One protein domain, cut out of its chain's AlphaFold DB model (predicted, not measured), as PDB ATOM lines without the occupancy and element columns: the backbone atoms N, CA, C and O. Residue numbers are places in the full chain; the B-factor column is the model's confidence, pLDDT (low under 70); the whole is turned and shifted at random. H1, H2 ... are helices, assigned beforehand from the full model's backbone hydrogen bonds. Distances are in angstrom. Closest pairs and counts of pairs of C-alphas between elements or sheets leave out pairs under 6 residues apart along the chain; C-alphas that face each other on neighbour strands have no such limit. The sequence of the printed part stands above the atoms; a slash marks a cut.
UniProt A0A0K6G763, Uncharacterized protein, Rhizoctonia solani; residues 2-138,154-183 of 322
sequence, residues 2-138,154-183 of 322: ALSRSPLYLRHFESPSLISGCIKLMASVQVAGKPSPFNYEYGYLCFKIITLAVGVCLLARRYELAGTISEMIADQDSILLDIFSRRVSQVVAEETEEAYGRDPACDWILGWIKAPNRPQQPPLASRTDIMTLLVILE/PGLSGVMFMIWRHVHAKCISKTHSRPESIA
ATOM      1  N   ALA A   2      38.013  10.241 -29.251       33.59
ATOM      2  CA  ALA A   2      36.600   9.828 -29.394       33.59
ATOM      3  C   ALA A   2      36.130   8.897 -28.256       33.59
ATOM      4  O   ALA A   2      34.942   8.813 -27.969       33.59
ATOM      5  N   LEU A   3      37.083   8.272 -27.555       45.88
ATOM      6  CA  LEU A   3      36.873   7.472 -26.345       45.88
ATOM      7  C   LEU A   3      36.154   8.230 -25.222       45.88
ATOM      8  O   LEU A   3      35.417   7.630 -24.454       45.88
ATOM      9  N   SER A   4      36.321   9.552 -25.164       51.06
ATOM     10  CA  SER A   4      35.655  10.420 -24.192       51.06
ATOM     11  C   SER A   4      34.196  10.744 -24.531       51.06
ATOM     12  O   SER A   4      33.555  11.450 -23.762       51.06
ATOM     13  N   ARG A   5      33.667  10.294 -25.682       59.12
ATOM     14  CA  ARG A   5      32.327  10.682 -26.168       59.12
ATOM     15  C   ARG A   5      31.261   9.599 -26.027       59.12
ATOM     16  O   ARG A   5      30.087   9.910 -26.184       59.12
ATOM     17  N   SER A   6      31.636   8.346 -25.765       78.94
ATOM     18  CA  SER A   6      30.661   7.284 -25.499       78.94
ATOM     19  C   SER A   6      31.246   6.204 -24.585       78.94
ATOM     20  O   SER A   6      32.240   5.573 -24.964       78.94
ATOM     21  N   PRO A   7      30.611   5.923 -23.431       83.06
ATOM     22  CA  PRO A   7      30.974   4.812 -22.549       83.06
ATOM     23  C   PRO A   7      31.020   3.444 -23.248       83.06
ATOM     24  O   PRO A   7      31.735   2.546 -22.811       83.06
ATOM     25  N   LEU A   8      30.312   3.280 -24.374       86.56
ATOM     26  CA  LEU A   8      30.272   2.029 -25.138       86.56
ATOM     27  C   LEU A   8      31.649   1.593 -25.657       86.56
ATOM     28  O   LEU A   8      31.899   0.393 -25.791       86.56
ATOM     29  N   TYR A   9      32.561   2.539 -25.904       86.69
ATOM     30  CA  TYR A   9      33.905   2.221 -26.386       86.69
ATOM     31  C   TYR A   9      34.784   1.528 -25.336       86.69
ATOM     32  O   TYR A   9      35.806   0.951 -25.710       86.69
ATOM     33  N   LEU A  10      34.389   1.511 -24.054       88.31
ATOM     34  CA  LEU A  10      35.100   0.742 -23.027       88.31
ATOM     35  C   LEU A  10      35.210  -0.740 -23.388       88.31
ATOM     36  O   LEU A  10      36.224  -1.360 -23.086       88.31
ATOM     37  N   ARG A  11      34.234  -1.301 -24.113       91.69
ATOM     38  CA  ARG A  11      34.268  -2.709 -24.543       91.69
ATOM     39  C   ARG A  11      35.472  -3.051 -25.423       91.69
ATOM     40  O   ARG A  11      35.895  -4.198 -25.443       91.69
ATOM     41  N   HIS A  12      36.075  -2.081 -26.115       91.25
ATOM     42  CA  HIS A  12      37.288  -2.335 -26.902       91.25
ATOM     43  C   HIS A  12      38.520  -2.638 -26.046       91.25
ATOM     44  O   HIS A  12      39.488  -3.200 -26.555       91.25
ATOM     45  N   PHE A  13      38.487  -2.288 -24.760       93.56
ATOM     46  CA  PHE A  13      39.548  -2.611 -23.814       93.56
ATOM     47  C   PHE A  13      39.380  -3.992 -23.176       93.56
ATOM     48  O   PHE A  13      40.255  -4.402 -22.420       93.56
ATOM     49  N   GLU A  14      38.313  -4.735 -23.490       93.56
ATOM     50  CA  GLU A  14      38.109  -6.114 -23.034       93.56
ATOM     51  C   GLU A  14      39.041  -7.083 -23.791       93.56
ATOM     52  O   GLU A  14      38.618  -7.970 -24.528       93.56
ATOM     53  N   SER A  15      40.350  -6.869 -23.669       93.44
ATOM     54  CA  SER A  15      41.365  -7.569 -24.446       93.44
ATOM     55  C   SER A  15      42.634  -7.814 -23.623       93.44
ATOM     56  O   SER A  15      43.457  -6.912 -23.456       93.44
ATOM     57  N   PRO A  16      42.864  -9.056 -23.153       93.62
ATOM     58  CA  PRO A  16      44.107  -9.429 -22.476       93.62
ATOM     59  C   PRO A  16      45.375  -9.195 -23.315       93.62
ATOM     60  O   PRO A  16      46.440  -8.876 -22.785       93.62
ATOM     61  N   SER A  17      45.283  -9.313 -24.645       94.88
ATOM     62  CA  SER A  17      46.430  -9.065 -25.527       94.88
ATOM     63  C   SER A  17      46.844  -7.593 -25.549       94.88
ATOM     64  O   SER A  17      48.036  -7.313 -25.684       94.88
ATOM     65  N   LEU A  18      45.901  -6.663 -25.350       96.00
ATOM     66  CA  LEU A  18      46.189  -5.236 -25.217       96.00
ATOM     67  C   LEU A  18      47.061  -4.958 -23.985       96.00
ATOM     68  O   LEU A  18      48.026  -4.205 -24.084       96.00
ATOM     69  N   ILE A  19      46.786  -5.632 -22.862       97.38
ATOM     70  CA  ILE A  19      47.581  -5.524 -21.629       97.38
ATOM     71  C   ILE A  19      49.033  -5.939 -21.900       97.38
ATOM     72  O   ILE A  19      49.955  -5.157 -21.670       97.38
ATOM     73  N   SER A  20      49.246  -7.141 -22.449       96.44
ATOM     74  CA  SER A  20      50.595  -7.648 -22.764       96.44
ATOM     75  C   SER A  20      51.318  -6.762 -23.788       96.44
ATOM     76  O   SER A  20      52.504  -6.464 -23.633       96.44
ATOM     77  N   GLY A  21      50.607  -6.292 -24.820       96.94
ATOM     78  CA  GLY A  21      51.147  -5.377 -25.826       96.94
ATOM     79  C   GLY A  21      51.638  -4.067 -25.211       96.94
ATOM     80  O   GLY A  21      52.784  -3.678 -25.428       96.94
ATOM     81  N   CYS A  22      50.815  -3.421 -24.384       97.94
ATOM     82  CA  CYS A  22      51.182  -2.177 -23.715       97.94
ATOM     83  C   CYS A  22      52.325  -2.352 -22.711       97.94
ATOM     84  O   CYS A  22      53.186  -1.481 -22.646       97.94
ATOM     85  N   ILE A  23      52.402  -3.475 -21.987       97.69
ATOM     86  CA  ILE A  23      53.535  -3.753 -21.087       97.69
ATOM     87  C   ILE A  23      54.846  -3.822 -21.878       97.69
ATOM     88  O   ILE A  23      55.833  -3.196 -21.497       97.69
ATOM     89  N   LYS A  24      54.857  -4.530 -23.014       96.50
ATOM     90  CA  LYS A  24      56.040  -4.630 -23.886       96.50
ATOM     91  C   LYS A  24      56.439  -3.278 -24.473       96.50
ATOM     92  O   LYS A  24      57.626  -2.981 -24.568       96.50
ATOM     93  N   LEU A  25      55.457  -2.455 -24.836       96.12
ATOM     94  CA  LEU A  25      55.686  -1.097 -25.325       96.12
ATOM     95  C   LEU A  25      56.206  -0.163 -24.229       96.12
ATOM     96  O   LEU A  25      57.087   0.640 -24.498       96.12
ATOM     97  N   MET A  26      55.725  -0.277 -22.990       96.25
ATOM     98  CA  MET A  26      56.312   0.456 -21.863       96.25
ATOM     99  C   MET A  26      57.751   0.013 -21.601       96.25
ATOM    100  O   MET A  26      58.609   0.852 -21.350       96.25
ATOM    101  N   ALA A  27      58.026  -1.291 -21.695       95.12
ATOM    102  CA  ALA A  27      59.354  -1.852 -21.462       95.12
ATOM    103  C   ALA A  27      60.412  -1.323 -22.445       95.12
ATOM    104  O   ALA A  27      61.592  -1.281 -22.095       95.12
ATOM    105  N   SER A  28      60.008  -0.923 -23.657       94.62
ATOM    106  CA  SER A  28      60.917  -0.349 -24.654       94.62
ATOM    107  C   SER A  28      61.231   1.132 -24.424       94.62
ATOM    108  O   SER A  28      62.174   1.644 -25.026       94.62
ATOM    109  N   VAL A  29      60.498   1.827 -23.543       93.50
ATOM    110  CA  VAL A  29      60.760   3.234 -23.206       93.50
ATOM    111  C   VAL A  29      61.832   3.309 -22.121       93.50
ATOM    112  O   VAL A  29      61.553   3.201 -20.924       93.50
ATOM    113  N   GLN A  30      63.080   3.489 -22.552       91.69
ATOM    114  CA  GLN A  30      64.245   3.523 -21.671       91.69
ATOM    115  C   GLN A  30      65.144   4.724 -21.963       91.69
ATOM    116  O   GLN A  30      65.336   5.106 -23.116       91.69
ATOM    117  N   VAL A  31      65.754   5.277 -20.913       89.12
ATOM    118  CA  VAL A  31      66.773   6.332 -21.003       89.12
ATOM    119  C   VAL A  31      68.043   5.818 -20.347       89.12
ATOM    120  O   VAL A  31      68.022   5.407 -19.189       89.12
ATOM    121  N   ALA A  32      69.148   5.802 -21.098       86.88
ATOM    122  CA  ALA A  32      70.431   5.259 -20.638       86.88
ATOM    123  C   ALA A  32      70.314   3.840 -20.026       86.88
ATOM    124  O   ALA A  32      70.945   3.529 -19.018       86.88
ATOM    125  N   GLY A  33      69.468   2.986 -20.618       83.81
ATOM    126  CA  GLY A  33      69.242   1.605 -20.171       83.81
ATOM    127  C   GLY A  33      68.377   1.450 -18.914       83.81
ATOM    128  O   GLY A  33      68.235   0.337 -18.417       83.81
ATOM    129  N   LYS A  34      67.793   2.536 -18.386       86.19
ATOM    130  CA  LYS A  34      66.854   2.496 -17.255       86.19
ATOM    131  C   LYS A  34      65.411   2.689 -17.738       86.19
ATOM    132  O   LYS A  34      65.204   3.516 -18.632       86.19
ATOM    133  N   PRO A  35      64.418   1.977 -17.165       88.88
ATOM    134  CA  PRO A  35      63.006   2.229 -17.451       88.88
ATOM    135  C   PRO A  35      62.660   3.699 -17.217       88.88
ATOM    136  O   PRO A  35      63.031   4.258 -16.187       88.88
ATOM    137  N   SER A  36      61.977   4.329 -18.172       93.75
ATOM    138  CA  SER A  36      61.516   5.712 -18.009       93.75
ATOM    139  C   SER A  36      60.163   6.008 -18.674       93.75
ATOM    140  O   SER A  36      59.998   7.067 -19.281       93.75
ATOM    141  N   PRO A  37      59.176   5.093 -18.639       94.00
ATOM    142  CA  PRO A  37      57.926   5.288 -19.367       94.00
ATOM    143  C   PRO A  37      57.121   6.509 -18.910       94.00
ATOM    144  O   PRO A  37      56.382   7.052 -19.723       94.00
ATOM    145  N   PHE A  38      57.236   6.956 -17.657       95.12
ATOM    146  CA  PHE A  38      56.426   8.056 -17.122       95.12
ATOM    147  C   PHE A  38      56.992   9.441 -17.443       95.12
ATOM    148  O   PHE A  38      56.286  10.436 -17.298       95.12
ATOM    149  N   ASN A  39      58.228   9.518 -17.940       92.31
ATOM    150  CA  ASN A  39      58.797  10.763 -18.462       92.31
ATOM    151  C   ASN A  39      58.415  11.034 -19.927       92.31
ATOM    152  O   ASN A  39      58.710  12.111 -20.444       92.31
ATOM    153  N   TYR A  40      57.745  10.089 -20.593       92.44
ATOM    154  CA  TYR A  40      57.307  10.223 -21.981       92.44
ATOM    155  C   TYR A  40      55.811   9.952 -22.106       92.44
ATOM    156  O   TYR A  40      55.288   8.980 -21.565       92.44
ATOM    157  N   GLU A  41      55.125  10.768 -22.907       90.50
ATOM    158  CA  GLU A  41      53.682  10.636 -23.140       90.50
ATOM    159  C   GLU A  41      53.298   9.230 -23.617       90.50
ATOM    160  O   GLU A  41      52.301   8.669 -23.173       90.50
ATOM    161  N   TYR A  42      54.126   8.625 -24.470       92.06
ATOM    162  CA  TYR A  42      53.883   7.293 -25.010       92.06
ATOM    163  C   TYR A  42      53.857   6.193 -23.935       92.06
ATOM    164  O   TYR A  42      52.953   5.354 -23.928       92.06
ATOM    165  N   GLY A  43      54.827   6.197 -23.015       95.12
ATOM    166  CA  GLY A  43      54.896   5.206 -21.940       95.12
ATOM    167  C   GLY A  43      53.763   5.396 -20.933       95.12
ATOM    168  O   GLY A  43      53.092   4.433 -20.557       95.12
ATOM    169  N   TYR A  44      53.473   6.648 -20.584       94.50
ATOM    170  CA  TYR A  44      52.334   7.009 -19.747       94.50
ATOM    171  C   TYR A  44      50.982   6.621 -20.376       94.50
ATOM    172  O   TYR A  44      50.116   6.070 -19.693       94.50
ATOM    173  N   LEU A  45      50.794   6.830 -21.683       94.94
ATOM    174  CA  LEU A  45      49.582   6.416 -22.393       94.94
ATOM    175  C   LEU A  45      49.422   4.891 -22.380       94.94
ATOM    176  O   LEU A  45      48.324   4.398 -22.123       94.94
ATOM    177  N   CYS A  46      50.505   4.138 -22.600       97.06
ATOM    178  CA  CYS A  46      50.474   2.680 -22.486       97.06
ATOM    179  C   CYS A  46      50.048   2.241 -21.080       97.06
ATOM    180  O   CYS A  46      49.224   1.337 -20.951       97.06
ATOM    181  N   PHE A  47      50.529   2.920 -20.035       97.38
ATOM    182  CA  PHE A  47      50.100   2.651 -18.666       97.38
ATOM    183  C   PHE A  47      48.597   2.883 -18.465       97.38
ATOM    184  O   PHE A  47      47.916   2.021 -17.915       97.38
ATOM    185  N   LYS A  48      48.046   3.994 -18.968       95.56
ATOM    186  CA  LYS A  48      46.595   4.261 -18.900       95.56
ATOM    187  C   LYS A  48      45.767   3.221 -19.646       95.56
ATOM    188  O   LYS A  48      44.701   2.834 -19.183       95.56
ATOM    189  N   ILE A  49      46.251   2.757 -20.795       96.44
ATOM    190  CA  ILE A  49      45.589   1.688 -21.545       96.44
ATOM    191  C   ILE A  49      45.591   0.391 -20.730       96.44
ATOM    192  O   ILE A  49      44.568  -0.285 -20.691       96.44
ATOM    193  N   ILE A  50      46.693   0.067 -20.040       97.94
ATOM    194  CA  ILE A  50      46.757  -1.090 -19.136       97.94
ATOM    195  C   ILE A  50      45.731  -0.955 -18.010       97.94
ATOM    196  O   ILE A  50      44.994  -1.908 -17.774       97.94
ATOM    197  N   THR A  51      45.645   0.200 -17.336       97.31
ATOM    198  CA  THR A  51      44.705   0.370 -16.212       97.31
ATOM    199  C   THR A  51      43.250   0.224 -16.662       97.31
ATOM    200  O   THR A  51      42.473  -0.484 -16.022       97.31
ATOM    201  N   LEU A  52      42.903   0.798 -17.820       96.50
ATOM    202  CA  LEU A  52      41.585   0.640 -18.436       96.50
ATOM    203  C   LEU A  52      41.308  -0.809 -18.851       96.50
ATOM    204  O   LEU A  52      40.253  -1.339 -18.521       96.50
ATOM    205  N   ALA A  53      42.241  -1.466 -19.543       97.56
ATOM    206  CA  ALA A  53      42.066  -2.838 -20.021       97.56
ATOM    207  C   ALA A  53      41.928  -3.845 -18.882       97.56
ATOM    208  O   ALA A  53      41.024  -4.678 -18.906       97.56
ATOM    209  N   VAL A  54      42.761  -3.729 -17.847       98.12
ATOM    210  CA  VAL A  54      42.630  -4.565 -16.652       98.12
ATOM    211  C   VAL A  54      41.273  -4.325 -15.989       98.12
ATOM    212  O   VAL A  54      40.545  -5.289 -15.759       98.12
ATOM    213  N   GLY A  55      40.890  -3.068 -15.748       97.56
ATOM    214  CA  GLY A  55      39.606  -2.746 -15.123       97.56
ATOM    215  C   GLY A  55      38.399  -3.257 -15.919       97.56
ATOM    216  O   GLY A  55      37.528  -3.916 -15.355       97.56
ATOM    217  N   VAL A  56      38.373  -3.045 -17.239       97.44
ATOM    218  CA  VAL A  56      37.298  -3.534 -18.118       97.44
ATOM    219  C   VAL A  56      37.214  -5.055 -18.087       97.44
ATOM    220  O   VAL A  56      36.116  -5.594 -17.954       97.44
ATOM    221  N   CYS A  57      38.344  -5.762 -18.168       97.06
ATOM    222  CA  CYS A  57      38.329  -7.218 -18.104       97.06
ATOM    223  C   CYS A  57      37.848  -7.746 -16.742       97.06
ATOM    224  O   CYS A  57      37.137  -8.749 -16.716       97.06
ATOM    225  N   LEU A  58      38.196  -7.098 -15.625       96.56
ATOM    226  CA  LEU A  58      37.696  -7.481 -14.298       96.56
ATOM    227  C   LEU A  58      36.175  -7.298 -14.208       96.56
ATOM    228  O   LEU A  58      35.464  -8.241 -13.856       96.56
ATOM    229  N   LEU A  59      35.667  -6.133 -14.622       97.25
ATOM    230  CA  LEU A  59      34.227  -5.858 -14.656       97.25
ATOM    231  C   LEU A  59      33.477  -6.826 -15.578       97.25
ATOM    232  O   LEU A  59      32.397  -7.298 -15.231       97.25
ATOM    233  N   ALA A  60      34.032  -7.152 -16.749       95.56
ATOM    234  CA  ALA A  60      33.420  -8.103 -17.677       95.56
ATOM    235  C   ALA A  60      33.296  -9.499 -17.052       95.56
ATOM    236  O   ALA A  60      32.248 -10.136 -17.146       95.56
ATOM    237  N   ARG A  61      34.340  -9.954 -16.349       93.56
ATOM    238  CA  ARG A  61      34.376 -11.272 -15.696       93.56
ATOM    239  C   ARG A  61      33.458 -11.375 -14.482       93.56
ATOM    240  O   ARG A  61      33.006 -12.478 -14.184       93.56
ATOM    241  N   ARG A  62      33.161 -10.255 -13.819       92.94
ATOM    242  CA  ARG A  62      32.130 -10.146 -12.768       92.94
ATOM    243  C   ARG A  62      30.733  -9.843 -13.304       92.94
ATOM    244  O   ARG A  62      29.804  -9.729 -12.520       92.94
ATOM    245  N   TYR A  63      30.560  -9.762 -14.626       93.81
ATOM    246  CA  TYR A  63      29.295  -9.391 -15.272       93.81
ATOM    247  C   TYR A  63      28.796  -7.975 -14.918       93.81
ATOM    248  O   TYR A  63      27.630  -7.651 -15.119       93.81
ATOM    249  N   GLU A  64      29.693  -7.097 -14.470       96.31
ATOM    250  CA  GLU A  64      29.387  -5.726 -14.041       96.31
ATOM    251  C   GLU A  64      29.669  -4.670 -15.114       96.31
ATOM    252  O   GLU A  64      29.221  -3.527 -15.000       96.31
ATOM    253  N   LEU A  65      30.366  -5.029 -16.199       96.12
ATOM    254  CA  LEU A  65      30.728  -4.075 -17.255       96.12
ATOM    255  C   LEU A  65      29.497  -3.427 -17.906       96.12
ATOM    256  O   LEU A  65      29.487  -2.223 -18.149       96.12
ATOM    257  N   ALA A  66      28.445  -4.203 -18.182       95.44
ATOM    258  CA  ALA A  66      27.224  -3.674 -18.792       95.44
ATOM    259  C   ALA A  66      26.485  -2.703 -17.856       95.44
ATOM    260  O   ALA A  66      26.029  -1.652 -18.311       95.44
ATOM    261  N   GLY A  67      26.413  -3.031 -16.562       95.69
ATOM    262  CA  GLY A  67      25.833  -2.160 -15.539       95.69
ATOM    263  C   GLY A  67      26.632  -0.868 -15.388       95.69
ATOM    264  O   GLY A  67      26.056   0.212 -15.447       95.69
ATOM    265  N   THR A  68      27.960  -0.979 -15.335       95.38
ATOM    266  CA  THR A  68      28.878   0.168 -15.257       95.38
ATOM    267  C   THR A  68      28.716   1.099 -16.460       95.38
ATOM    268  O   THR A  68      28.567   2.303 -16.294       95.38
ATOM    269  N   ILE A  69      28.678   0.555 -17.682       94.25
ATOM    270  CA  ILE A  69      28.443   1.348 -18.899       94.25
ATOM    271  C   ILE A  69      27.067   2.025 -18.863       94.25
ATOM    272  O   ILE A  69      26.947   3.171 -19.285       94.25
ATOM    273  N   SER A  70      26.033   1.337 -18.376       93.88
ATOM    274  CA  SER A  70      24.683   1.908 -18.283       93.88
ATOM    275  C   SER A  70      24.627   3.055 -17.273       93.88
ATOM    276  O   SER A  70      24.053   4.096 -17.573       93.88
ATOM    277  N   GLU A  71      25.284   2.900 -16.124       93.19
ATOM    278  CA  GLU A  71      25.442   3.953 -15.117       93.19
ATOM    279  C   GLU A  71      26.189   5.160 -15.692       93.19
ATOM    280  O   GLU A  71      25.711   6.280 -15.582       93.19
ATOM    281  N   MET A  72      27.291   4.928 -16.409       91.69
ATOM    282  CA  MET A  72      28.036   5.980 -17.107       91.69
ATOM    283  C   MET A  72      27.212   6.716 -18.177       91.69
ATOM    284  O   MET A  72      27.507   7.862 -18.486       91.69
ATOM    285  N   ILE A  73      26.227   6.068 -18.804       90.38
ATOM    286  CA  ILE A  73      25.344   6.720 -19.788       90.38
ATOM    287  C   ILE A  73      24.246   7.528 -19.084       90.38
ATOM    288  O   ILE A  73      23.838   8.573 -19.590       90.38
ATOM    289  N   ALA A  74      23.741   7.022 -17.958       89.06
ATOM    290  CA  ALA A  74      22.654   7.639 -17.208       89.06
ATOM    291  C   ALA A  74      23.114   8.848 -16.380       89.06
ATOM    292  O   ALA A  74      22.352   9.801 -16.228       89.06
ATOM    293  N   ASP A  75      24.339   8.811 -15.858       84.00
ATOM    294  CA  ASP A  75      24.918   9.874 -15.044       84.00
ATOM    295  C   ASP A  75      25.578  10.940 -15.934       84.00
ATOM    296  O   ASP A  75      26.623  10.710 -16.546       84.00
ATOM    297  N   GLN A  76      24.931  12.104 -16.030       74.00
ATOM    298  CA  GLN A  76      25.420  13.247 -16.808       74.00
ATOM    299  C   GLN A  76      26.257  14.230 -15.981       74.00
ATOM    300  O   GLN A  76      26.892  15.112 -16.562       74.00
ATOM    301  N   ASP A  77      26.269  14.077 -14.656       77.81
ATOM    302  CA  ASP A  77      26.875  15.029 -13.724       77.81
ATOM    303  C   ASP A  77      28.272  14.576 -13.273       77.81
ATOM    304  O   ASP A  77      29.134  15.402 -12.962       77.81
ATOM    305  N   SER A  78      28.527  13.266 -13.274       79.00
ATOM    306  CA  SER A  78      29.809  12.682 -12.881       79.00
ATOM    307  C   SER A  78      30.797  12.547 -14.042       79.00
ATOM    308  O   SER A  78      30.454  12.295 -15.199       79.00
ATOM    309  N   ILE A  79      32.090  12.604 -13.716       84.56
ATOM    310  CA  ILE A  79      33.152  12.246 -14.656       84.56
ATOM    311  C   ILE A  79      33.066  10.737 -14.928       84.56
ATOM    312  O   ILE A  79      33.244   9.913 -14.035       84.56
ATOM    313  N   LEU A  80      32.849  10.365 -16.190       87.25
ATOM    314  CA  LEU A  80      32.663   8.973 -16.626       87.25
ATOM    315  C   LEU A  80      33.734   8.003 -16.098       87.25
ATOM    316  O   LEU A  80      33.438   6.876 -15.702       87.25
ATOM    317  N   LEU A  81      34.996   8.436 -16.102       88.56
ATOM    318  CA  LEU A  81      36.120   7.614 -15.654       88.56
ATOM    319  C   LEU A  81      36.163   7.433 -14.131       88.56
ATOM    320  O   LEU A  81      36.736   6.442 -13.683       88.56
ATOM    321  N   ASP A  82      35.520   8.307 -13.358       88.62
ATOM    322  CA  ASP A  82      35.395   8.154 -11.907       88.62
ATOM    323  C   ASP A  82      34.370   7.062 -11.574       88.62
ATOM    324  O   ASP A  82      34.644   6.206 -10.735       88.62
ATOM    325  N   ILE A  83      33.244   7.000 -12.304       91.62
ATOM    326  CA  ILE A  83      32.273   5.891 -12.203       91.62
ATOM    327  C   ILE A  83      32.965   4.560 -12.499       91.62
ATOM    328  O   ILE A  83      32.864   3.612 -11.718       91.62
ATOM    329  N   PHE A  84      33.699   4.497 -13.613       94.00
ATOM    330  CA  PHE A  84      34.451   3.302 -13.981       94.00
ATOM    331  C   PHE A  84      35.471   2.922 -12.902       94.00
ATOM    332  O   PHE A  84      35.511   1.765 -12.489       94.00
ATOM    333  N   SER A  85      36.275   3.880 -12.422       93.81
ATOM    334  CA  SER A  85      37.301   3.602 -11.416       93.81
ATOM    335  C   SER A  85      36.685   3.080 -10.122       93.81
ATOM    336  O   SER A  85      37.115   2.039  -9.636       93.81
ATOM    337  N   ARG A  86      35.617   3.721  -9.631       94.94
ATOM    338  CA  ARG A  86      34.870   3.284  -8.447       94.94
ATOM    339  C   ARG A  86      34.362   1.852  -8.582       94.94
ATOM    340  O   ARG A  86      34.539   1.060  -7.661       94.94
ATOM    341  N   ARG A  87      33.770   1.491  -9.726       96.81
ATOM    342  CA  ARG A  87      33.285   0.120  -9.965       96.81
ATOM    343  C   ARG A  87      34.417  -0.900  -9.997       96.81
ATOM    344  O   ARG A  87      34.294  -1.963  -9.397       96.81
ATOM    345  N   VAL A  88      35.546  -0.570 -10.627       97.56
ATOM    346  CA  VAL A  88      36.733  -1.439 -10.595       97.56
ATOM    347  C   VAL A  88      37.245  -1.606  -9.163       97.56
ATOM    348  O   VAL A  88      37.554  -2.722  -8.755       97.56
ATOM    349  N   SER A  89      37.334  -0.526  -8.383       97.19
ATOM    350  CA  SER A  89      37.789  -0.584  -6.991       97.19
ATOM    351  C   SER A  89      36.850  -1.383  -6.093       97.19
ATOM    352  O   SER A  89      37.345  -2.164  -5.286       97.19
ATOM    353  N   GLN A  90      35.535  -1.273  -6.295       96.75
ATOM    354  CA  GLN A  90      34.536  -2.085  -5.600       96.75
ATOM    355  C   GLN A  90      34.738  -3.582  -5.884       96.75
ATOM    356  O   GLN A  90      34.923  -4.353  -4.948       96.75
ATOM    357  N   VAL A  91      34.801  -3.984  -7.159       96.06
ATOM    358  CA  VAL A  91      35.044  -5.388  -7.540       96.06
ATOM    359  C   VAL A  91      36.349  -5.916  -6.950       96.06
ATOM    360  O   VAL A  91      36.406  -7.043  -6.464       96.06
ATOM    361  N   VAL A  92      37.415  -5.114  -6.986       95.88
ATOM    362  CA  VAL A  92      38.704  -5.510  -6.411       95.88
ATOM    363  C   VAL A  92      38.603  -5.675  -4.896       95.88
ATOM    364  O   VAL A  92      39.171  -6.628  -4.366       95.88
ATOM    365  N   ALA A  93      37.905  -4.775  -4.201       94.56
ATOM    366  CA  ALA A  93      37.718  -4.861  -2.759       94.56
ATOM    367  C   ALA A  93      36.956  -6.139  -2.382       94.56
ATOM    368  O   ALA A  93      37.458  -6.904  -1.564       94.56
ATOM    369  N   GLU A  94      35.835  -6.418  -3.053       92.81
ATOM    370  CA  GLU A  94      35.030  -7.631  -2.855       92.81
ATOM    371  C   GLU A  94      35.850  -8.909  -3.100       92.81
ATOM    372  O   GLU A  94      35.876  -9.800  -2.257       92.81
ATOM    373  N   GLU A  95      36.585  -8.998  -4.214       90.75
ATOM    374  CA  GLU A  95      37.419 -10.175  -4.513       90.75
ATOM    375  C   GLU A  95      38.587 -10.344  -3.531       90.75
ATOM    376  O   GLU A  95      39.009 -11.468  -3.251       90.75
ATOM    377  N   THR A  96      39.138  -9.242  -3.019       88.19
ATOM    378  CA  THR A  96      40.230  -9.287  -2.038       88.19
ATOM    379  C   THR A  96      39.712  -9.711  -0.664       88.19
ATOM    380  O   THR A  96      40.340 -10.537  -0.004       88.19
ATOM    381  N   GLU A  97      38.546  -9.208  -0.257       85.50
ATOM    382  CA  GLU A  97      37.873  -9.595   0.983       85.50
ATOM    383  C   GLU A  97      37.409 -11.060   0.944       85.50
ATOM    384  O   GLU A  97      37.672 -11.818   1.876       85.50
ATOM    385  N   GLU A  98      36.794 -11.511  -0.157       79.75
ATOM    386  CA  GLU A  98      36.379 -12.910  -0.340       79.75
ATOM    387  C   GLU A  98      37.567 -13.888  -0.261       79.75
ATOM    388  O   GLU A  98      37.419 -15.020   0.217       79.75
ATOM    389  N   ALA A  99      38.747 -13.457  -0.721       73.88
ATOM    390  CA  ALA A  99      39.977 -14.242  -0.672       73.88
ATOM    391  C   ALA A  99      40.567 -14.365   0.740       73.88
ATOM    392  O   ALA A  99      41.353 -15.286   0.987       73.88
ATOM    393  N   TYR A 100      40.192 -13.486   1.673       66.94
ATOM    394  CA  TYR A 100      40.720 -13.494   3.033       66.94
ATOM    395  C   TYR A 100      40.359 -14.817   3.732       66.94
ATOM    396  O   TYR A 100      39.194 -15.151   3.956       66.94
ATOM    397  N   GLY A 101      41.377 -15.631   4.025       60.59
ATOM    398  CA  GLY A 101      41.213 -16.969   4.609       60.59
ATOM    399  C   GLY A 101      40.755 -18.071   3.639       60.59
ATOM    400  O   GLY A 101      40.589 -19.213   4.071       60.59
ATOM    401  N   ARG A 102      40.570 -17.777   2.342       64.25
ATOM    402  CA  ARG A 102      40.169 -18.739   1.295       64.25
ATOM    403  C   ARG A 102      40.994 -18.571   0.011       64.25
ATOM    404  O   ARG A 102      40.471 -18.234  -1.046       64.25
ATOM    405  N   ASP A 103      42.291 -18.861   0.068       65.62
ATOM    406  CA  ASP A 103      43.138 -19.000  -1.133       65.62
ATOM    407  C   ASP A 103      42.762 -20.305  -1.880       65.62
ATOM    408  O   ASP A 103      42.591 -21.333  -1.215       65.62
ATOM    409  N   PRO A 104      42.604 -20.345  -3.224       66.62
ATOM    410  CA  PRO A 104      42.813 -19.295  -4.230       66.62
ATOM    411  C   PRO A 104      41.521 -18.655  -4.782       66.62
ATOM    412  O   PRO A 104      41.378 -18.499  -5.996       66.62
ATOM    413  N   ALA A 105      40.561 -18.274  -3.930       67.88
ATOM    414  CA  ALA A 105      39.207 -17.876  -4.345       67.88
ATOM    415  C   ALA A 105      39.122 -16.718  -5.349       67.88
ATOM    416  O   ALA A 105      38.110 -16.636  -6.032       67.88
ATOM    417  N   CYS A 106      40.154 -15.884  -5.499       82.38
ATOM    418  CA  CYS A 106      40.168 -14.747  -6.421       82.38
ATOM    419  C   CYS A 106      41.047 -14.957  -7.676       82.38
ATOM    420  O   CYS A 106      40.984 -14.175  -8.618       82.38
ATOM    421  N   ASP A 107      41.824 -16.043  -7.787       88.69
ATOM    422  CA  ASP A 107      42.699 -16.275  -8.957       88.69
ATOM    423  C   ASP A 107      41.910 -16.583 -10.247       88.69
ATOM    424  O   ASP A 107      42.438 -16.493 -11.365       88.69
ATOM    425  N   TRP A 108      40.633 -16.953 -10.113       88.31
ATOM    426  CA  TRP A 108      39.744 -17.238 -11.241       88.31
ATOM    427  C   TRP A 108      39.454 -15.968 -12.051       88.31
ATOM    428  O   TRP A 108      39.432 -16.034 -13.281       88.31
ATOM    429  N   ILE A 109      39.294 -14.807 -11.392       91.56
ATOM    430  CA  ILE A 109      38.991 -13.538 -12.069       91.56
ATOM    431  C   ILE A 109      40.186 -13.090 -12.912       91.56
ATOM    432  O   ILE A 109      40.024 -12.470 -13.960       91.56
ATOM    433  N   LEU A 110      41.397 -13.494 -12.523       93.06
ATOM    434  CA  LEU A 110      42.631 -13.267 -13.273       93.06
ATOM    435  C   LEU A 110      42.843 -14.306 -14.385       93.06
ATOM    436  O   LEU A 110      43.676 -14.097 -15.269       93.06
ATOM    437  N   GLY A 111      42.043 -15.376 -14.407       91.19
ATOM    438  CA  GLY A 111      42.119 -16.466 -15.382       91.19
ATOM    439  C   GLY A 111      43.271 -17.435 -15.120       91.19
ATOM    440  O   GLY A 111      43.746 -18.080 -16.052       91.19
ATOM    441  N   TRP A 112      43.765 -17.514 -13.881       89.25
ATOM    442  CA  TRP A 112      44.870 -18.410 -13.511       89.25
ATOM    443  C   TRP A 112      44.405 -19.767 -13.002       89.25
ATOM    444  O   TRP A 112      45.129 -20.749 -13.149       89.25
ATOM    445  N   ILE A 113      43.197 -19.829 -12.445       86.81
ATOM    446  CA  ILE A 113      42.549 -21.074 -12.031       86.81
ATOM    447  C   ILE A 113      41.151 -21.176 -12.635       86.81
ATOM    448  O   ILE A 113      40.557 -20.182 -13.059       86.81
ATOM    449  N   LYS A 114      40.600 -22.388 -12.621       83.50
ATOM    450  CA  LYS A 114      39.193 -22.634 -12.932       83.50
ATOM    451  C   LYS A 114      38.362 -22.529 -11.653       83.50
ATOM    452  O   LYS A 114      38.657 -23.227 -10.688       83.50
ATOM    453  N   ALA A 115      37.306 -21.720 -11.662       81.50
ATOM    454  CA  ALA A 115      36.320 -21.703 -10.580       81.50
ATOM    455  C   ALA A 115      35.146 -22.659 -10.881       81.50
ATOM    456  O   ALA A 115      34.713 -22.755 -12.036       81.50
ATOM    457  N   PRO A 116      34.592 -23.352  -9.866       76.38
ATOM    458  CA  PRO A 116      33.340 -24.086 -10.015       76.38
ATOM    459  C   PRO A 116      32.222 -23.144 -10.478       76.38
ATOM    460  O   PRO A 116      32.096 -22.033  -9.968       76.38
ATOM    461  N   ASN A 117      31.407 -23.584 -11.438       80.50
ATOM    462  CA  ASN A 117      30.256 -22.836 -11.968       80.50
ATOM    463  C   ASN A 117      30.574 -21.489 -12.649       80.50
ATOM    464  O   ASN A 117      29.656 -20.709 -12.888       80.50
ATOM    465  N   ARG A 118      31.838 -21.212 -13.004       81.06
ATOM    466  CA  ARG A 118      32.218 -20.013 -13.774       81.06
ATOM    467  C   ARG A 118      32.877 -20.405 -15.106       81.06
ATOM    468  O   ARG A 118      33.587 -21.416 -15.151       81.06
ATOM    469  N   PRO A 119      32.664 -19.647 -16.200       80.56
ATOM    470  CA  PRO A 119      33.357 -19.896 -17.462       80.56
ATOM    471  C   PRO A 119      34.876 -19.810 -17.296       80.56
ATOM    472  O   PRO A 119      35.376 -18.948 -16.572       80.56
ATOM    473  N   GLN A 120      35.619 -20.676 -17.991       84.25
ATOM    474  CA  GLN A 120      37.075 -20.564 -18.027       84.25
ATOM    475  C   GLN A 120      37.463 -19.283 -18.763       84.25
ATOM    476  O   GLN A 120      37.116 -19.099 -19.928       84.25
ATOM    477  N   GLN A 121      38.224 -18.432 -18.085       89.31
ATOM    478  CA  GLN A 121      38.764 -17.206 -18.653       89.31
ATOM    479  C   GLN A 121      40.230 -17.414 -19.053       89.31
ATOM    480  O   GLN A 121      40.948 -18.145 -18.361       89.31
ATOM    481  N   PRO A 122      40.711 -16.788 -20.140       91.12
ATOM    482  CA  PRO A 122      42.143 -16.729 -20.403       91.12
ATOM    483  C   PRO A 122      42.845 -15.876 -19.329       91.12
ATOM    484  O   PRO A 122      42.215 -14.985 -18.752       91.12
ATOM    485  N   PRO A 123      44.143 -16.071 -19.060       93.81
ATOM    486  CA  PRO A 123      44.891 -15.168 -18.188       93.81
ATOM    487  C   PRO A 123      44.807 -13.708 -18.668       93.81
ATOM    488  O   PRO A 123      44.933 -13.459 -19.867       93.81
ATOM    489  N   LEU A 124      44.617 -12.743 -17.756       94.62
ATOM    490  CA  LEU A 124      44.651 -11.305 -18.103       94.62
ATOM    491  C   LEU A 124      46.013 -10.873 -18.650       94.62
ATOM    492  O   LEU A 124      46.101 -10.077 -19.578       94.62
ATOM    493  N   ALA A 125      47.072 -11.416 -18.061       95.25
ATOM    494  CA  ALA A 125      48.445 -11.226 -18.482       95.25
ATOM    495  C   ALA A 125      49.259 -12.467 -18.110       95.25
ATOM    496  O   ALA A 125      48.899 -13.227 -17.198       95.25
ATOM    497  N   SER A 126      50.373 -12.677 -18.809       94.62
ATOM    498  CA  SER A 126      51.331 -13.707 -18.417       94.62
ATOM    499  C   SER A 126      52.030 -13.315 -17.109       94.62
ATOM    500  O   SER A 126      52.185 -12.134 -16.798       94.62
ATOM    501  N   ARG A 127      52.503 -14.301 -16.336       92.06
ATOM    502  CA  ARG A 127      53.270 -14.025 -15.106       92.06
ATOM    503  C   ARG A 127      54.546 -13.225 -15.392       92.06
ATOM    504  O   ARG A 127      54.934 -12.394 -14.579       92.06
ATOM    505  N   THR A 128      55.161 -13.454 -16.551       94.81
ATOM    506  CA  THR A 128      56.323 -12.693 -17.019       94.81
ATOM    507  C   THR A 128      55.963 -11.234 -17.268       94.81
ATOM    508  O   THR A 128      56.648 -10.366 -16.743       94.81
ATOM    509  N   ASP A 129      54.865 -10.956 -17.978       96.94
ATOM    510  CA  ASP A 129      54.428  -9.577 -18.234       96.94
ATOM    511  C   ASP A 129      54.119  -8.835 -16.923       96.94
ATOM    512  O   ASP A 129      54.487  -7.674 -16.772       96.94
ATOM    513  N   ILE A 130      53.506  -9.504 -15.939       96.56
ATOM    514  CA  ILE A 130      53.215  -8.908 -14.622       96.56
ATOM    515  C   ILE A 130      54.505  -8.542 -13.883       96.56
ATOM    516  O   ILE A 130      54.609  -7.450 -13.328       96.56
ATOM    517  N   MET A 131      55.505  -9.427 -13.906       95.69
ATOM    518  CA  MET A 131      56.822  -9.127 -13.340       95.69
ATOM    519  C   MET A 131      57.510  -7.979 -14.075       95.69
ATOM    520  O   MET A 131      58.078  -7.100 -13.432       95.69
ATOM    521  N   THR A 132      57.445  -7.955 -15.408       96.94
ATOM    522  CA  THR A 132      57.980  -6.855 -16.215       96.94
ATOM    523  C   THR A 132      57.311  -5.534 -15.848       96.94
ATOM    524  O   THR A 132      58.011  -4.547 -15.641       96.94
ATOM    525  N   LEU A 133      55.985  -5.517 -15.697       97.94
ATOM    526  CA  LEU A 133      55.254  -4.330 -15.269       97.94
ATOM    527  C   LEU A 133      55.715  -3.862 -13.885       97.94
ATOM    528  O   LEU A 133      56.033  -2.690 -13.733       97.94
ATOM    529  N   LEU A 134      55.829  -4.762 -12.904       97.50
ATOM    530  CA  LEU A 134      56.316  -4.411 -11.567       97.50
ATOM    531  C   LEU A 134      57.720  -3.781 -11.606       97.50
ATOM    532  O   LEU A 134      57.943  -2.742 -10.989       97.50
ATOM    533  N   VAL A 135      58.647  -4.370 -12.367       95.62
ATOM    534  CA  VAL A 135      60.012  -3.838 -12.531       95.62
ATOM    535  C   VAL A 135      60.003  -2.454 -13.180       95.62
ATOM    536  O   VAL A 135      60.775  -1.587 -12.784       95.62
ATOM    537  N   ILE A 136      59.126  -2.225 -14.159       96.56
ATOM    538  CA  ILE A 136      58.978  -0.919 -14.804       96.56
ATOM    539  C   ILE A 136      58.444   0.126 -13.816       96.56
ATOM    540  O   ILE A 136      58.992   1.225 -13.744       96.56
ATOM    541  N   LEU A 137      57.392  -0.211 -13.060       97.00
ATOM    542  CA  LEU A 137      56.774   0.700 -12.092       97.00
ATOM    543  C   LEU A 137      57.741   1.061 -10.956       97.00
ATOM    544  O   LEU A 137      57.819   2.228 -10.582       97.00
ATOM    545  N   GLU A 138      58.504   0.096 -10.434       94.56
ATOM    546  CA  GLU A 138      59.522   0.367  -9.408       94.56
ATOM    547  C   GLU A 138      60.723   1.132  -9.976       94.56
ATOM    548  O   GLU A 138      61.210   2.071  -9.346       94.56
ATOM    549  N   PRO A 154      42.249   5.880 -13.877       88.00
ATOM    550  CA  PRO A 154      41.092   5.038 -13.626       88.00
ATOM    551  C   PRO A 154      41.469   3.555 -13.677       88.00
ATOM    552  O   PRO A 154      42.146   3.113 -14.612       88.00
ATOM    553  N   GLY A 155      41.009   2.792 -12.685       92.12
ATOM    554  CA  GLY A 155      41.235   1.347 -12.601       92.12
ATOM    555  C   GLY A 155      42.630   0.939 -12.113       92.12
ATOM    556  O   GLY A 155      43.037  -0.204 -12.335       92.12
ATOM    557  N   LEU A 156      43.375   1.834 -11.450       96.31
ATOM    558  CA  LEU A 156      44.690   1.514 -10.882       96.31
ATOM    559  C   LEU A 156      44.612   0.352  -9.877       96.31
ATOM    560  O   LEU A 156      45.487  -0.518  -9.884       96.31
ATOM    561  N   SER A 157      43.537   0.280  -9.084       97.19
ATOM    562  CA  SER A 157      43.283  -0.831  -8.155       97.19
ATOM    563  C   SER A 157      43.307  -2.202  -8.837       97.19
ATOM    564  O   SER A 157      43.848  -3.149  -8.275       97.19
ATOM    565  N   GLY A 158      42.807  -2.314 -10.072       97.38
ATOM    566  CA  GLY A 158      42.819  -3.567 -10.830       97.38
ATOM    567  C   GLY A 158      44.229  -4.025 -11.212       97.38
ATOM    568  O   GLY A 158      44.554  -5.210 -11.109       97.38
ATOM    569  N   VAL A 159      45.094  -3.089 -11.614       97.81
ATOM    570  CA  VAL A 159      46.503  -3.392 -11.926       97.81
ATOM    571  C   VAL A 159      47.240  -3.835 -10.672       97.81
ATOM    572  O   VAL A 159      47.926  -4.858 -10.689       97.81
ATOM    573  N   MET A 160      47.058  -3.100  -9.575       97.69
ATOM    574  CA  MET A 160      47.682  -3.436  -8.298       97.69
ATOM    575  C   MET A 160      47.199  -4.778  -7.765       97.69
ATOM    576  O   MET A 160      48.026  -5.558  -7.317       97.69
ATOM    577  N   PHE A 161      45.915  -5.102  -7.913       96.38
ATOM    578  CA  PHE A 161      45.359  -6.408  -7.562       96.38
ATOM    579  C   PHE A 161      46.013  -7.553  -8.342       96.38
ATOM    580  O   PHE A 161      46.426  -8.555  -7.759       96.38
ATOM    581  N   MET A 162      46.179  -7.393  -9.658       95.81
ATOM    582  CA  MET A 162      46.854  -8.391 -10.493       95.81
ATOM    583  C   MET A 162      48.315  -8.607 -10.065       95.81
ATOM    584  O   MET A 162      48.783  -9.748 -10.022       95.81
ATOM    585  N   ILE A 163      49.044  -7.532  -9.746       96.38
ATOM    586  CA  ILE A 163      50.431  -7.626  -9.269       96.38
ATOM    587  C   ILE A 163      50.471  -8.238  -7.860       96.38
ATOM    588  O   ILE A 163      51.232  -9.178  -7.636       96.38
ATOM    589  N   TRP A 164      49.617  -7.773  -6.946       94.25
ATOM    590  CA  TRP A 164      49.483  -8.274  -5.577       94.25
ATOM    591  C   TRP A 164      49.271  -9.783  -5.563       94.25
ATOM    592  O   TRP A 164      50.043 -10.503  -4.940       94.25
ATOM    593  N   ARG A 165      48.308 -10.298  -6.336       91.69
ATOM    594  CA  ARG A 165      48.058 -11.743  -6.423       91.69
ATOM    595  C   ARG A 165      49.251 -12.526  -6.958       91.69
ATOM    596  O   ARG A 165      49.477 -13.669  -6.561       91.69
ATOM    597  N   HIS A 166      50.047 -11.932  -7.849       91.19
ATOM    598  CA  HIS A 166      51.296 -12.551  -8.279       91.19
ATOM    599  C   HIS A 166      52.345 -12.604  -7.161       91.19
ATOM    600  O   HIS A 166      53.023 -13.624  -7.020       91.19
ATOM    601  N   VAL A 167      52.456 -11.535  -6.369       90.56
ATOM    602  CA  VAL A 167      53.360 -11.451  -5.216       90.56
ATOM    603  C   VAL A 167      52.917 -12.405  -4.110       90.56
ATOM    604  O   VAL A 167      53.732 -13.208  -3.667       90.56
ATOM    605  N   HIS A 168      51.639 -12.409  -3.724       87.81
ATOM    606  CA  HIS A 168      51.084 -13.303  -2.706       87.81
ATOM    607  C   HIS A 168      51.404 -14.773  -3.018       87.81
ATOM    608  O   HIS A 168      52.024 -15.462  -2.207       87.81
ATOM    609  N   ALA A 169      51.087 -15.237  -4.233       84.56
ATOM    610  CA  ALA A 169      51.336 -16.621  -4.649       84.56
ATOM    611  C   ALA A 169      52.825 -17.031  -4.604       84.56
ATOM    612  O   ALA A 169      53.152 -18.213  -4.476       84.56
ATOM    613  N   LYS A 170      53.749 -16.071  -4.734       83.12
ATOM    614  CA  LYS A 170      55.198 -16.320  -4.730       83.12
ATOM    615  C   LYS A 170      55.837 -16.167  -3.354       83.12
ATOM    616  O   LYS A 170      56.683 -16.977  -2.973       83.12
ATOM    617  N   CYS A 171      55.460 -15.124  -2.629       78.25
ATOM    618  CA  CYS A 171      56.126 -14.685  -1.411       78.25
ATOM    619  C   CYS A 171      55.412 -15.200  -0.161       78.25
ATOM    620  O   CYS A 171      56.063 -15.764   0.716       78.25
ATOM    621  N   ILE A 172      54.086 -15.077  -0.105       68.50
ATOM    622  CA  ILE A 172      53.288 -15.463   1.067       68.50
ATOM    623  C   ILE A 172      53.078 -16.977   1.082       68.50
ATOM    624  O   ILE A 172      53.308 -17.627   2.101       68.50
ATOM    625  N   SER A 173      52.815 -17.581  -0.080       67.25
ATOM    626  CA  SER A 173      52.789 -19.045  -0.223       67.25
ATOM    627  C   SER A 173      54.192 -19.692  -0.176       67.25
ATOM    628  O   SER A 173      54.308 -20.904  -0.339       67.25
ATOM    629  N   LYS A 174      55.264 -18.902   0.041       66.38
ATOM    630  CA  LYS A 174      56.679 -19.318   0.191       66.38
ATOM    631  C   LYS A 174      57.227 -20.200  -0.939       66.38
ATOM    632  O   LYS A 174      58.064 -21.071  -0.712       66.38
ATOM    633  N   THR A 175      56.778 -19.976  -2.170       69.69
ATOM    634  CA  THR A 175      57.209 -20.769  -3.334       69.69
ATOM    635  C   THR A 175      58.444 -20.190  -4.030       69.69
ATOM    636  O   THR A 175      59.093 -20.883  -4.814       69.69
ATOM    637  N   HIS A 176      58.796 -18.930  -3.755       75.69
ATOM    638  CA  HIS A 176      59.943 -18.256  -4.357       75.69
ATOM    639  C   HIS A 176      61.199 -18.351  -3.484       75.69
ATOM    640  O   HIS A 176      61.145 -18.135  -2.277       75.69
ATOM    641  N   SER A 177      62.356 -18.602  -4.103       78.81
ATOM    642  CA  SER A 177      63.643 -18.728  -3.398       78.81
ATOM    643  C   SER A 177      64.193 -17.405  -2.854       78.81
ATOM    644  O   SER A 177      65.052 -17.416  -1.977       78.81
ATOM    645  N   ARG A 178      63.717 -16.276  -3.391       84.50
ATOM    646  CA  ARG A 178      64.089 -14.901  -3.010       84.50
ATOM    647  C   ARG A 178      62.849 -14.010  -2.937       84.50
ATOM    648  O   ARG A 178      62.592 -13.267  -3.892       84.50
ATOM    649  N   PRO A 179      61.974 -14.179  -1.934       85.06
ATOM    650  CA  PRO A 179      60.708 -13.450  -1.856       85.06
ATOM    651  C   PRO A 179      60.899 -11.925  -1.797       85.06
ATOM    652  O   PRO A 179      60.074 -11.189  -2.337       85.06
ATOM    653  N   GLU A 180      62.009 -11.446  -1.237       87.00
ATOM    654  CA  GLU A 180      62.377 -10.032  -1.149       87.00
ATOM    655  C   GLU A 180      62.510  -9.367  -2.524       87.00
ATOM    656  O   GLU A 180      62.100  -8.225  -2.695       87.00
ATOM    657  N   SER A 181      62.979 -10.101  -3.540       88.50
ATOM    658  CA  SER A 181      63.176  -9.569  -4.899       88.50
ATOM    659  C   SER A 181      61.882  -9.168  -5.620       88.50
ATOM    660  O   SER A 181      61.939  -8.535  -6.671       88.50
ATOM    661  N   ILE A 182      60.722  -9.538  -5.069       90.50
ATOM    662  CA  ILE A 182      59.395  -9.261  -5.634       90.50
ATOM    663  C   ILE A 182      58.545  -8.477  -4.632       90.50
ATOM    664  O   ILE A 182      57.911  -7.493  -5.007       90.50
ATOM    665  N   ALA A 183      58.566  -8.881  -3.359       90.50
ATOM    666  CA  ALA A 183      57.826  -8.220  -2.292       90.50
ATOM    667  C   ALA A 183      58.247  -6.758  -2.113       90.50
ATOM    668  O   ALA A 183      57.390  -5.884  -2.054       90.50
TER     669      ALA A 183
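AT A GLANCE: This is residues 2 to 138 and 154 to 183 of the 322 residues of an uncharacterized protein of Rhizoctonia solani (UniProt A0A0K6G763). The longest helix, H3, lies in the middle of a flat, all-helix body, with H2 folded back along it as a hairpin; H5 crosses the last part of H3, at residues 55 to 59, while H7 packs on H3 with its first residues, 156 to 159, and runs off from there, its first part beside H5. H1 and H4 pack together beside the last part of H3, H6 bridges H2 and H7, and the short H8 packs on the last part of H7. The printed part has 167 residues with eight named helices, H1 to H8 in order along the chain, and no named strand. It is compact, with a radius of gyration of the C-alphas of 16.4 A, and spans 51 by 45 by 24 A.

IN THESE COORDINATES: H1 is residues 7 to 13, beginning at C-alpha 7 (30.974, 4.812, -22.549). H2 is residues 16 to 27, 17.1 A long. H3 is residues 41 to 61, 30.1 A long, from C-alpha 41 at (53.682, 10.636, -23.140). H4 is residues 65 to 74, and H5 is residues 80 to 99, 29.1 A long. H6 is residues 127 to 138, 16.7 A long. H7 is residues 156 to 172, 22.5 A long, with a kink of 27 degrees near residue 166. H8 is residues 180 to 183, ending at C-alpha 183 (57.826, -8.220, -2.292).

HOW THE PARTS SIT: H3 is the hub, touching five helices. H2 and H3 form a helical hairpin at a shallow tilt of 23 degrees, opposite ways; their closest C-alphas, those of Met 26 and Gly 43, are 5.0 A apart. With residues 50 to 58 alone H3 touches H7, about perpendicular at 78 degrees; the closest C-alphas are those of Gly 55 and Gly 158, 5.4 A apart. H5 touches H3 at a steep tilt of 58 degrees, closest at the C-alphas of Gly 55 and Val 88, 5.5 A. H5 and H7 touch at a shallow tilt of 22 degrees, the same way; the closest C-alphas, those of Ser 89 and Ser 157, are 5.6 A apart. H1 touches H4, closest at the C-alphas of Pro 7 and Ile 69, 5.6 A. H6 touches H2, closest at the C-alphas of Ile 23 and Leu 133, 6.1 A. H6 also touches H7, closest at the C-alphas of Ile 130 and Ile 163, 6.2 A. H8 touches H7, with the C-alphas of Val 167 and Ala 183 closest at 6.2 A. H5 and H6 are apart. Each O i to N i+4 pair is within hydrogen-bond range in H2 to H7; in H1 0 of 3 are, against 4 of 4 O i to N i+3 pairs, and H8 is too short for an i+4 pair.

THE WHOLE: The two C-alphas farthest apart, those of Gln 76 and Ser 177, are 51.6 A apart. Residues 139 to 153 are not printed, and C-alphas 138 and 154 are 19.5 A apart across the cut. The links from H2 to H3 and from H5 to H6 are long, with 13 and 27 residues. The pLDDT is under 70 in residues 2 to 5, 100 to 105 and 172 to 175.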